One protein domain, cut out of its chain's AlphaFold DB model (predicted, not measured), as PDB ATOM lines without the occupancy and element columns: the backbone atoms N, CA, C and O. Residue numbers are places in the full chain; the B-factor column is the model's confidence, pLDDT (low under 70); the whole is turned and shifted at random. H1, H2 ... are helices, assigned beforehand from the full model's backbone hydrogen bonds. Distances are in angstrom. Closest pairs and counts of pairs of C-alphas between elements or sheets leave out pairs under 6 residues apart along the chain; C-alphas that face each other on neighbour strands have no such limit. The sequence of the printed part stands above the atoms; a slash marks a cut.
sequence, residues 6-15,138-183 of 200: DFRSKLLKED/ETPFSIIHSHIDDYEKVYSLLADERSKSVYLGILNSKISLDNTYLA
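What this domain is: This is residues 6 to 15 and 138 to 183 of the 200 residues of an uncharacterized protein of Brevibacillus panacihumi (UniProt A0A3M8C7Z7). Three helices, H2, H3 and H4, make a flat three-sided frame: H3 and H4 run opposite ways as two long sides joined at one end by a tight turn, and H2 stands across the other end. The short H1 and the stretch after it lie over one flat side of this frame, while little H5 folds back on H4 along its edge away from H3. The printed part has 56 residues with five named helices, in the order H1, H2, H3, H4, H5, and no named strand; the class is all helix, and 42 residues are in named elements. The whole is compact, with a radius of gyration of the C-alphas of 10.7 A, and its C-alphas span 30 by 26 by 16 A.

Where its parts are: The printed part begins with H1, residues 6 to 10, which is 6.3 A from first to last C-alpha and starts at C-alpha 6 at (22.512, 7.356, 4.336). Residues 11 to 15 follow without a named element, and then comes the cut. After it, H2 holds residues 140 to 146, from Pro 140 to Ser 146, and measures 9.9 A. One residue later H3 begins, residues 148 to 157, from Ile 148 to Leu 157, with a length of 14.4 A. H4, residues 161 to 176, is the longest helix by residues, with 16 of them; it measures 21.8 A from C-alpha 161 at (25.056, 12.033, -5.608) to C-alpha 176 at (38.697, -2.855, 2.647). H5, residues 179 to 182, has four residues and measures 5.2 A, ending at C-alpha 182 at (36.567, 2.685, -7.090).

How they stand to each other: H1 and H3 only just touch, with 3 pairs of C-alphas within 8 A; their closest C-alphas, those of Phe 7 and Glu 152, are 6.2 A apart. H1 and H4 are close but not clearly touching, and their closest C-alphas, those of Lys 10 and Leu 168, are 7.3 A apart. H2 and H3 are close but not clearly touching, with the C-alphas of Ile 144 and Tyr 151 the closest at 7.1 A, and they stand about perpendicular at 85 degrees. H2 touches H4, which meets it with residues 171 to 175 alone; the closest C-alphas are those of Phe 141 and Ile 175, 5.2 A apart. The lines of H2 and H4 stand at 71 degrees, only just about perpendicular. H3 and H4 are close but not clearly touching, with a shallow tilt of 23 degrees, opposite ways; the closest C-alphas are those of Tyr 155 and Lys 164, at 6.0 A. H5 touches H4 along residues 166 to 173 of H4 alone, with the C-alphas of Gly 169 and Tyr 181 the closest at 4.8 A. H5 is apart from H1, H2 and H3, and H1 is apart from H2. In H1, H2, H3 and H4 every O i to N i+4 pair is within hydrogen-bond range. H5 is too short for such a pair, and its one O i to N i+3 pair is within range.

The domain as a whole: The two C-alphas farthest apart in the domain are those of Glu 138 and Asp 160, at 30.8 A. Residues 16 to 137 are not printed, and C-alphas 15 and 138 are 11.0 A apart across this cut, which lies in the link from H1 to H2. The links from H2 to H3, from H3 to H4 and from H4 to H5 are tight. The mean pLDDT of the printed part is 94.8, and no printed residue of this model is under 70.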
ATOM      1  N   ASP A   6      22.012   7.995   5.551       85.38
ATOM      2  CA  ASP A   6      22.512   7.356   4.336       85.38
ATOM      3  C   ASP A   6      24.008   7.009   4.437       85.38
ATOM      4  O   ASP A   6      24.401   5.882   4.137       85.38
ATOM      5  N   PHE A   7      24.831   7.922   4.969       95.12
ATOM      6  CA  PHE A   7      26.285   7.748   5.080       95.12
ATOM      7  C   PHE A   7      26.677   6.504   5.887       95.12
ATOM      8  O   PHE A   7      27.273   5.570   5.347       95.12
ATOM      9  N   ARG A   8      26.300   6.453   7.173       94.88
ATOM     10  CA  ARG A   8      26.658   5.337   8.068       94.88
ATOM     11  C   ARG A   8      26.063   4.004   7.617       94.88
ATOM     12  O   ARG A   8      26.593   2.951   7.958       94.88
ATOM     13  N   SER A   9      24.955   4.030   6.870       94.25
ATOM     14  CA  SER A   9      24.348   2.811   6.327       94.25
ATOM     15  C   SER A   9      25.158   2.204   5.177       94.25
ATOM     16  O   SER A   9      25.176   0.981   5.044       94.25
ATOM     17  N   LYS A  10      25.840   3.049   4.388       95.31
ATOM     18  CA  LYS A  10      26.637   2.674   3.207       95.31
ATOM     19  C   LYS A  10      28.132   2.507   3.498       95.31
ATOM     20  O   LYS A  10      28.840   1.880   2.706       95.31
ATOM     21  N   LEU A  11      28.627   3.071   4.597       97.06
ATOM     22  CA  LEU A  11      29.993   2.846   5.064       97.06
ATOM     23  C   LEU A  11      30.156   1.395   5.544       97.06
ATOM     24  O   LEU A  11      29.267   0.836   6.192       97.06
ATOM     25  N   LEU A  12      31.301   0.783   5.238       96.81
ATOM     26  CA  LEU A  12      31.650  -0.540   5.749       96.81
ATOM     27  C   LEU A  12      31.644  -0.558   7.281       96.81
ATOM     28  O   LEU A  12      32.200   0.323   7.930       96.81
ATOM     29  N   LYS A  13      31.028  -1.601   7.846       95.50
ATOM     30  CA  LYS A  13      30.843  -1.782   9.298       95.50
ATOM     31  C   LYS A  13      31.891  -2.692   9.936       95.50
ATOM     32  O   LYS A  13      31.859  -2.913  11.142       95.50
ATOM     33  N   GLU A  14      32.793  -3.228   9.123       96.19
ATOM     34  CA  GLU A  14      33.837  -4.158   9.533       96.19
ATOM     35  C   GLU A  14      35.192  -3.666   9.027       96.19
ATOM     36  O   GLU A  14      35.308  -3.171   7.900       96.19
ATOM     37  N   ASP A  15      36.224  -3.840   9.850       96.56
ATOM     38  CA  ASP A  15      37.605  -3.586   9.453       96.56
ATOM     39  C   ASP A  15      38.130  -4.757   8.614       96.56
ATOM     40  O   ASP A  15      38.520  -5.810   9.125       96.56
ATOM     41  N   GLU A 138      47.515   2.415  12.728       95.75
ATOM     42  CA  GLU A 138      46.073   2.509  12.885       95.75
ATOM     43  C   GLU A 138      45.403   2.312  11.524       95.75
ATOM     44  O   GLU A 138      45.855   2.872  10.523       95.75
ATOM     45  N   THR A 139      44.354   1.487  11.483       96.75
ATOM     46  CA  THR A 139      43.657   1.145  10.241       96.75
ATOM     47  C   THR A 139      42.757   2.291   9.778       96.75
ATOM     48  O   THR A 139      42.280   3.072  10.607       96.75
ATOM     49  N   PRO A 140      42.436   2.375   8.472       97.12
ATOM     50  CA  PRO A 140      41.478   3.362   7.979       97.12
ATOM     51  C   PRO A 140      40.127   3.269   8.687       97.12
ATOM     52  O   PRO A 140      39.523   4.294   8.977       97.12
ATOM     53  N   PHE A 141      39.680   2.054   9.026       97.88
ATOM     54  CA  PHE A 141      38.447   1.839   9.778       97.88
ATOM     55  C   PHE A 141      38.474   2.538  11.144       97.88
ATOM     56  O   PHE A 141      37.558   3.296  11.448       97.88
ATOM     57  N   SER A 142      39.536   2.346  11.937       97.50
ATOM     58  CA  SER A 142      39.686   2.990  13.255       97.50
ATOM     59  C   SER A 142      39.764   4.519  13.151       97.50
ATOM     60  O   SER A 142      39.076   5.230  13.888       97.50
ATOM     61  N   ILE A 143      40.521   5.036  12.178       97.69
ATOM     62  CA  ILE A 143      40.644   6.483  11.932       97.69
ATOM     63  C   ILE A 143      39.285   7.091  11.563       97.69
ATOM     64  O   ILE A 143      38.892   8.120  12.109       97.69
ATOM     65  N   ILE A 144      38.552   6.455  10.644       97.69
ATOM     66  CA  ILE A 144      37.244   6.945  10.196       97.69
ATOM     67  C   ILE A 144      36.231   6.869  11.339       97.69
ATOM     68  O   ILE A 144      35.509   7.832  11.573       97.69
ATOM     69  N   HIS A 145      36.191   5.764  12.087       96.56
ATOM     70  CA  HIS A 145      35.243   5.606  13.189       96.56
ATOM     71  C   HIS A 145      35.510   6.555  14.363       96.56
ATOM     72  O   HIS A 145      34.553   7.034  14.968       96.56
ATOM     73  N   SER A 146      36.774   6.866  14.669       97.56
ATOM     74  CA  SER A 146      37.118   7.835  15.722       97.56
ATOM     75  C   SER A 146      36.723   9.276  15.379       97.56
ATOM     76  O   SER A 146      36.565  10.086  16.288       97.56
ATOM     77  N   HIS A 147      36.501   9.580  14.096       97.56
ATOM     78  CA  HIS A 147      36.094  10.900  13.597       97.56
ATOM     79  C   HIS A 147      34.803  10.824  12.765       97.56
ATOM     80  O   HIS A 147      34.601  11.607  11.839       97.56
ATOM     81  N   ILE A 148      33.925   9.856  13.057       97.12
ATOM     82  CA  ILE A 148      32.807   9.503  12.168       97.12
ATOM     83  C   ILE A 148      31.872  10.681  11.872       97.12
ATOM     84  O   ILE A 148      31.401  10.819  10.743       97.12
ATOM     85  N   ASP A 149      31.655  11.554  12.857       97.31
ATOM     86  CA  ASP A 149      30.802  12.735  12.726       97.31
ATOM     87  C   ASP A 149      31.391  13.754  11.733       97.31
ATOM     88  O   ASP A 149      30.647  14.384  10.981       97.31
ATOM     89  N   ASP A 150      32.722  13.882  11.662       98.06
ATOM     90  CA  ASP A 150      33.396  14.766  10.704       98.06
ATOM     91  C   ASP A 150      33.284  14.225   9.274       98.06
ATOM     92  O   ASP A 150      32.979  14.977   8.343       98.06
ATOM     93  N   TYR A 151      33.470  12.912   9.089       97.75
ATOM     94  CA  TYR A 151      33.291  12.268   7.783       97.75
ATOM     95  C   TYR A 151      31.833  12.362   7.302       97.75
ATOM     96  O   TYR A 151      31.564  12.694   6.145       97.75
ATOM     97  N   GLU A 152      30.876  12.140   8.203       97.31
ATOM     98  CA  GLU A 152      29.449  12.295   7.917       97.31
ATOM     99  C   GLU A 152      29.082  13.747   7.586       97.31
ATOM    100  O   GLU A 152      28.315  14.004   6.654       97.31
ATOM    101  N   LYS A 153      29.675  14.714   8.293       97.12
ATOM    102  CA  LYS A 153      29.495  16.134   8.000       97.12
ATOM    103  C   LYS A 153      29.977  16.469   6.593       97.12
ATOM    104  O   LYS A 153      29.227  17.107   5.856       97.12
ATOM    105  N   VAL A 154      31.166  16.014   6.186       97.31
ATOM    106  CA  VAL A 154      31.651  16.203   4.807       97.31
ATOM    107  C   VAL A 154      30.668  15.598   3.807       97.31
ATOM    108  O   VAL A 154      30.248  16.299   2.892       97.31
ATOM    109  N   TYR A 155      30.226  14.355   4.019       96.75
ATOM    110  CA  TYR A 155      29.237  13.702   3.154       96.75
ATOM    111  C   TYR A 155      27.947  14.519   3.000       96.75
ATOM    112  O   TYR A 155      27.415  14.647   1.898       96.75
ATOM    113  N   SER A 156      27.457  15.109   4.095       95.31
ATOM    114  CA  SER A 156      26.241  15.931   4.094       95.31
ATOM    115  C   SER A 156      26.384  17.254   3.331       95.31
ATOM    116  O   SER A 156      25.382  17.788   2.857       95.31
ATOM    117  N   LEU A 157      27.613  17.768   3.198       96.50
ATOM    118  CA  LEU A 157      27.925  19.005   2.475       96.50
ATOM    119  C   LEU A 157      28.108  18.789   0.965       96.50
ATOM    120  O   LEU A 157      28.091  19.761   0.211       96.50
ATOM    121  N   LEU A 158      28.283  17.545   0.508       95.19
ATOM    122  CA  LEU A 158      28.411  17.230  -0.916       95.19
ATOM    123  C   LEU A 158      27.063  17.425  -1.625       95.19
ATOM    124  O   LEU A 158      26.056  16.817  -1.252       95.19
ATOM    125  N   ALA A 159      27.056  18.275  -2.654       92.94
ATOM    126  CA  ALA A 159      25.836  18.709  -3.332       92.94
ATOM    127  C   ALA A 159      25.198  17.610  -4.195       92.94
ATOM    128  O   ALA A 159      23.973  17.490  -4.227       92.94
ATOM    129  N   ASP A 160      26.014  16.810  -4.884       90.81
ATOM    130  CA  ASP A 160      25.555  15.826  -5.860       90.81
ATOM    131  C   ASP A 160      25.834  14.370  -5.437       90.81
ATOM    132  O   ASP A 160      26.775  14.051  -4.705       90.81
ATOM    133  N   GLU A 161      24.993  13.462  -5.933       91.50
ATOM    134  CA  GLU A 161      25.056  12.033  -5.608       91.50
ATOM    135  C   GLU A 161      26.308  11.344  -6.170       91.50
ATOM    136  O   GLU A 161      26.770  10.349  -5.604       91.50
ATOM    137  N   ARG A 162      26.909  11.878  -7.245       91.12
ATOM    138  CA  ARG A 162      28.169  11.347  -7.780       91.12
ATOM    139  C   ARG A 162      29.307  11.641  -6.808       91.12
ATOM    140  O   ARG A 162      30.031  10.714  -6.461       91.12
ATOM    141  N   SER A 163      29.430  12.865  -6.303       92.69
ATOM    142  CA  SER A 163      30.431  13.241  -5.298       92.69
ATOM    143  C   SER A 163      30.294  12.424  -4.014       92.69
ATOM    144  O   SER A 163      31.289  11.922  -3.492       92.69
ATOM    145  N   LYS A 164      29.064  12.210  -3.530       94.81
ATOM    146  CA  LYS A 164      28.788  11.319  -2.387       94.81
ATOM    147  C   LYS A 164      29.234   9.880  -2.642       94.81
ATOM    148  O   LYS A 164      29.842   9.257  -1.771       94.81
ATOM    149  N   SER A 165      28.965   9.371  -3.843       94.31
ATOM    150  CA  SER A 165      29.372   8.027  -4.264       94.31
ATOM    151  C   SER A 165      30.895   7.901  -4.372       94.31
ATOM    152  O   SER A 165      31.457   6.913  -3.907       94.31
ATOM    153  N   VAL A 166      31.572   8.924  -4.910       94.69
ATOM    154  CA  VAL A 166      33.041   9.013  -4.950       94.69
ATOM    155  C   VAL A 166      33.611   8.982  -3.533       94.69
ATOM    156  O   VAL A 166      34.505   8.189  -3.242       94.69
ATOM    157  N   TYR A 167      33.062   9.804  -2.637       96.38
ATOM    158  CA  TYR A 167      33.503   9.896  -1.251       96.38
ATOM    159  C   TYR A 167      33.388   8.551  -0.525       96.38
ATOM    160  O   TYR A 167      34.389   8.035  -0.028       96.38
ATOM    161  N   LEU A 168      32.203   7.932  -0.531       96.12
ATOM    162  CA  LEU A 168      31.987   6.616   0.080       96.12
ATOM    163  C   LEU A 168      32.846   5.522  -0.560       96.12
ATOM    164  O   LEU A 168      33.394   4.686   0.157       96.12
ATOM    165  N   GLY A 169      32.990   5.527  -1.888       96.00
ATOM    166  CA  GLY A 169      33.820   4.558  -2.601       96.00
ATOM    167  C   GLY A 169      35.287   4.635  -2.182       96.00
ATOM    168  O   GLY A 169      35.905   3.603  -1.930       96.00
ATOM    169  N   ILE A 170      35.830   5.844  -1.998       95.69
ATOM    170  CA  ILE A 170      37.192   6.036  -1.479       95.69
ATOM    171  C   ILE A 170      37.312   5.508  -0.046       95.69
ATOM    172  O   ILE A 170      38.237   4.745   0.237       95.69
ATOM    173  N   LEU A 171      36.390   5.865   0.855       97.06
ATOM    174  CA  LEU A 171      36.442   5.401   2.248       97.06
ATOM    175  C   LEU A 171      36.354   3.875   2.338       97.06
ATOM    176  O   LEU A 171      37.193   3.245   2.980       97.06
ATOM    177  N   ASN A 172      35.390   3.269   1.642       97.19
ATOM    178  CA  ASN A 172      35.209   1.821   1.630       97.19
ATOM    179  C   ASN A 172      36.389   1.110   0.959       97.19
ATOM    180  O   ASN A 172      36.829   0.070   1.450       97.19
ATOM    181  N   SER A 173      36.966   1.689  -0.099       95.06
ATOM    182  CA  SER A 173      38.197   1.188  -0.714       95.06
ATOM    183  C   SER A 173      39.356   1.194   0.279       95.06
ATOM    184  O   SER A 173      40.104   0.224   0.331       95.06
ATOM    185  N   LYS A 174      39.484   2.220   1.127       95.31
ATOM    186  CA  LYS A 174      40.534   2.266   2.156       95.31
ATOM    187  C   LYS A 174      40.277   1.299   3.304       95.31
ATOM    188  O   LYS A 174      41.197   0.584   3.682       95.31
ATOM    189  N   ILE A 175      39.049   1.222   3.818       96.81
ATOM    190  CA  ILE A 175      38.669   0.265   4.872       96.81
ATOM    191  C   ILE A 175      38.915  -1.177   4.421       96.81
ATOM    192  O   ILE A 175      39.379  -2.001   5.202       96.81
ATOM    193  N   SER A 176      38.608  -1.490   3.162       94.75
ATOM    194  CA  SER A 176      38.697  -2.855   2.647       94.75
ATOM    195  C   SER A 176      39.975  -3.172   1.893       94.75
ATOM    196  O   SER A 176      40.272  -4.344   1.693       94.75
ATOM    197  N   LEU A 177      40.735  -2.180   1.448       91.81
ATOM    198  CA  LEU A 177      41.815  -2.386   0.484       91.81
ATOM    199  C   LEU A 177      41.344  -3.069  -0.820       91.81
ATOM    200  O   LEU A 177      42.078  -3.828  -1.468       91.81
ATOM    201  N   ASP A 178      40.086  -2.818  -1.185       89.69
ATOM    202  CA  ASP A 178      39.435  -3.334  -2.380       89.69
ATOM    203  C   ASP A 178      39.118  -2.187  -3.347       89.69
ATOM    204  O   ASP A 178      38.296  -1.308  -3.082       89.69
ATOM    205  N   ASN A 179      39.792  -2.188  -4.495       86.69
ATOM    206  CA  ASN A 179      39.612  -1.159  -5.517       86.69
ATOM    207  C   ASN A 179      38.322  -1.341  -6.326       86.69
ATOM    208  O   ASN A 179      38.004  -0.473  -7.132       86.69
ATOM    209  N   THR A 180      37.549  -2.412  -6.118       89.12
ATOM    210  CA  THR A 180      36.222  -2.537  -6.746       89.12
ATOM    211  C   THR A 180      35.268  -1.426  -6.299       89.12
ATOM    212  O   THR A 180      34.450  -0.986  -7.099       89.12
ATOM    213  N   TYR A 181      35.448  -0.867  -5.096       90.38
ATOM    214  CA  TYR A 181      34.731   0.332  -4.640       90.38
ATOM    215  C   TYR A 181      35.084   1.608  -5.423       90.38
ATOM    216  O   TYR A 181      34.374   2.604  -5.313       90.38
ATOM    217  N   LEU A 182      36.167   1.588  -6.206       87.38
ATOM    218  CA  LEU A 182      36.567   2.685  -7.090       87.38
ATOM    219  C   LEU A 182      36.042   2.513  -8.525       87.38
ATOM    220  O   LEU A 182      36.146   3.434  -9.341       87.38
ATOM    221  N   ALA A 183      35.469   1.350  -8.849       84.38
ATOM    222  CA  ALA A 183      34.934   1.079 -10.173       84.38
ATOM    223  C   ALA A 183      33.746   2.008 -10.473       84.38
ATOM    224  O   ALA A 183      32.831   2.155  -9.667       84.38
TER     225      ALA A 183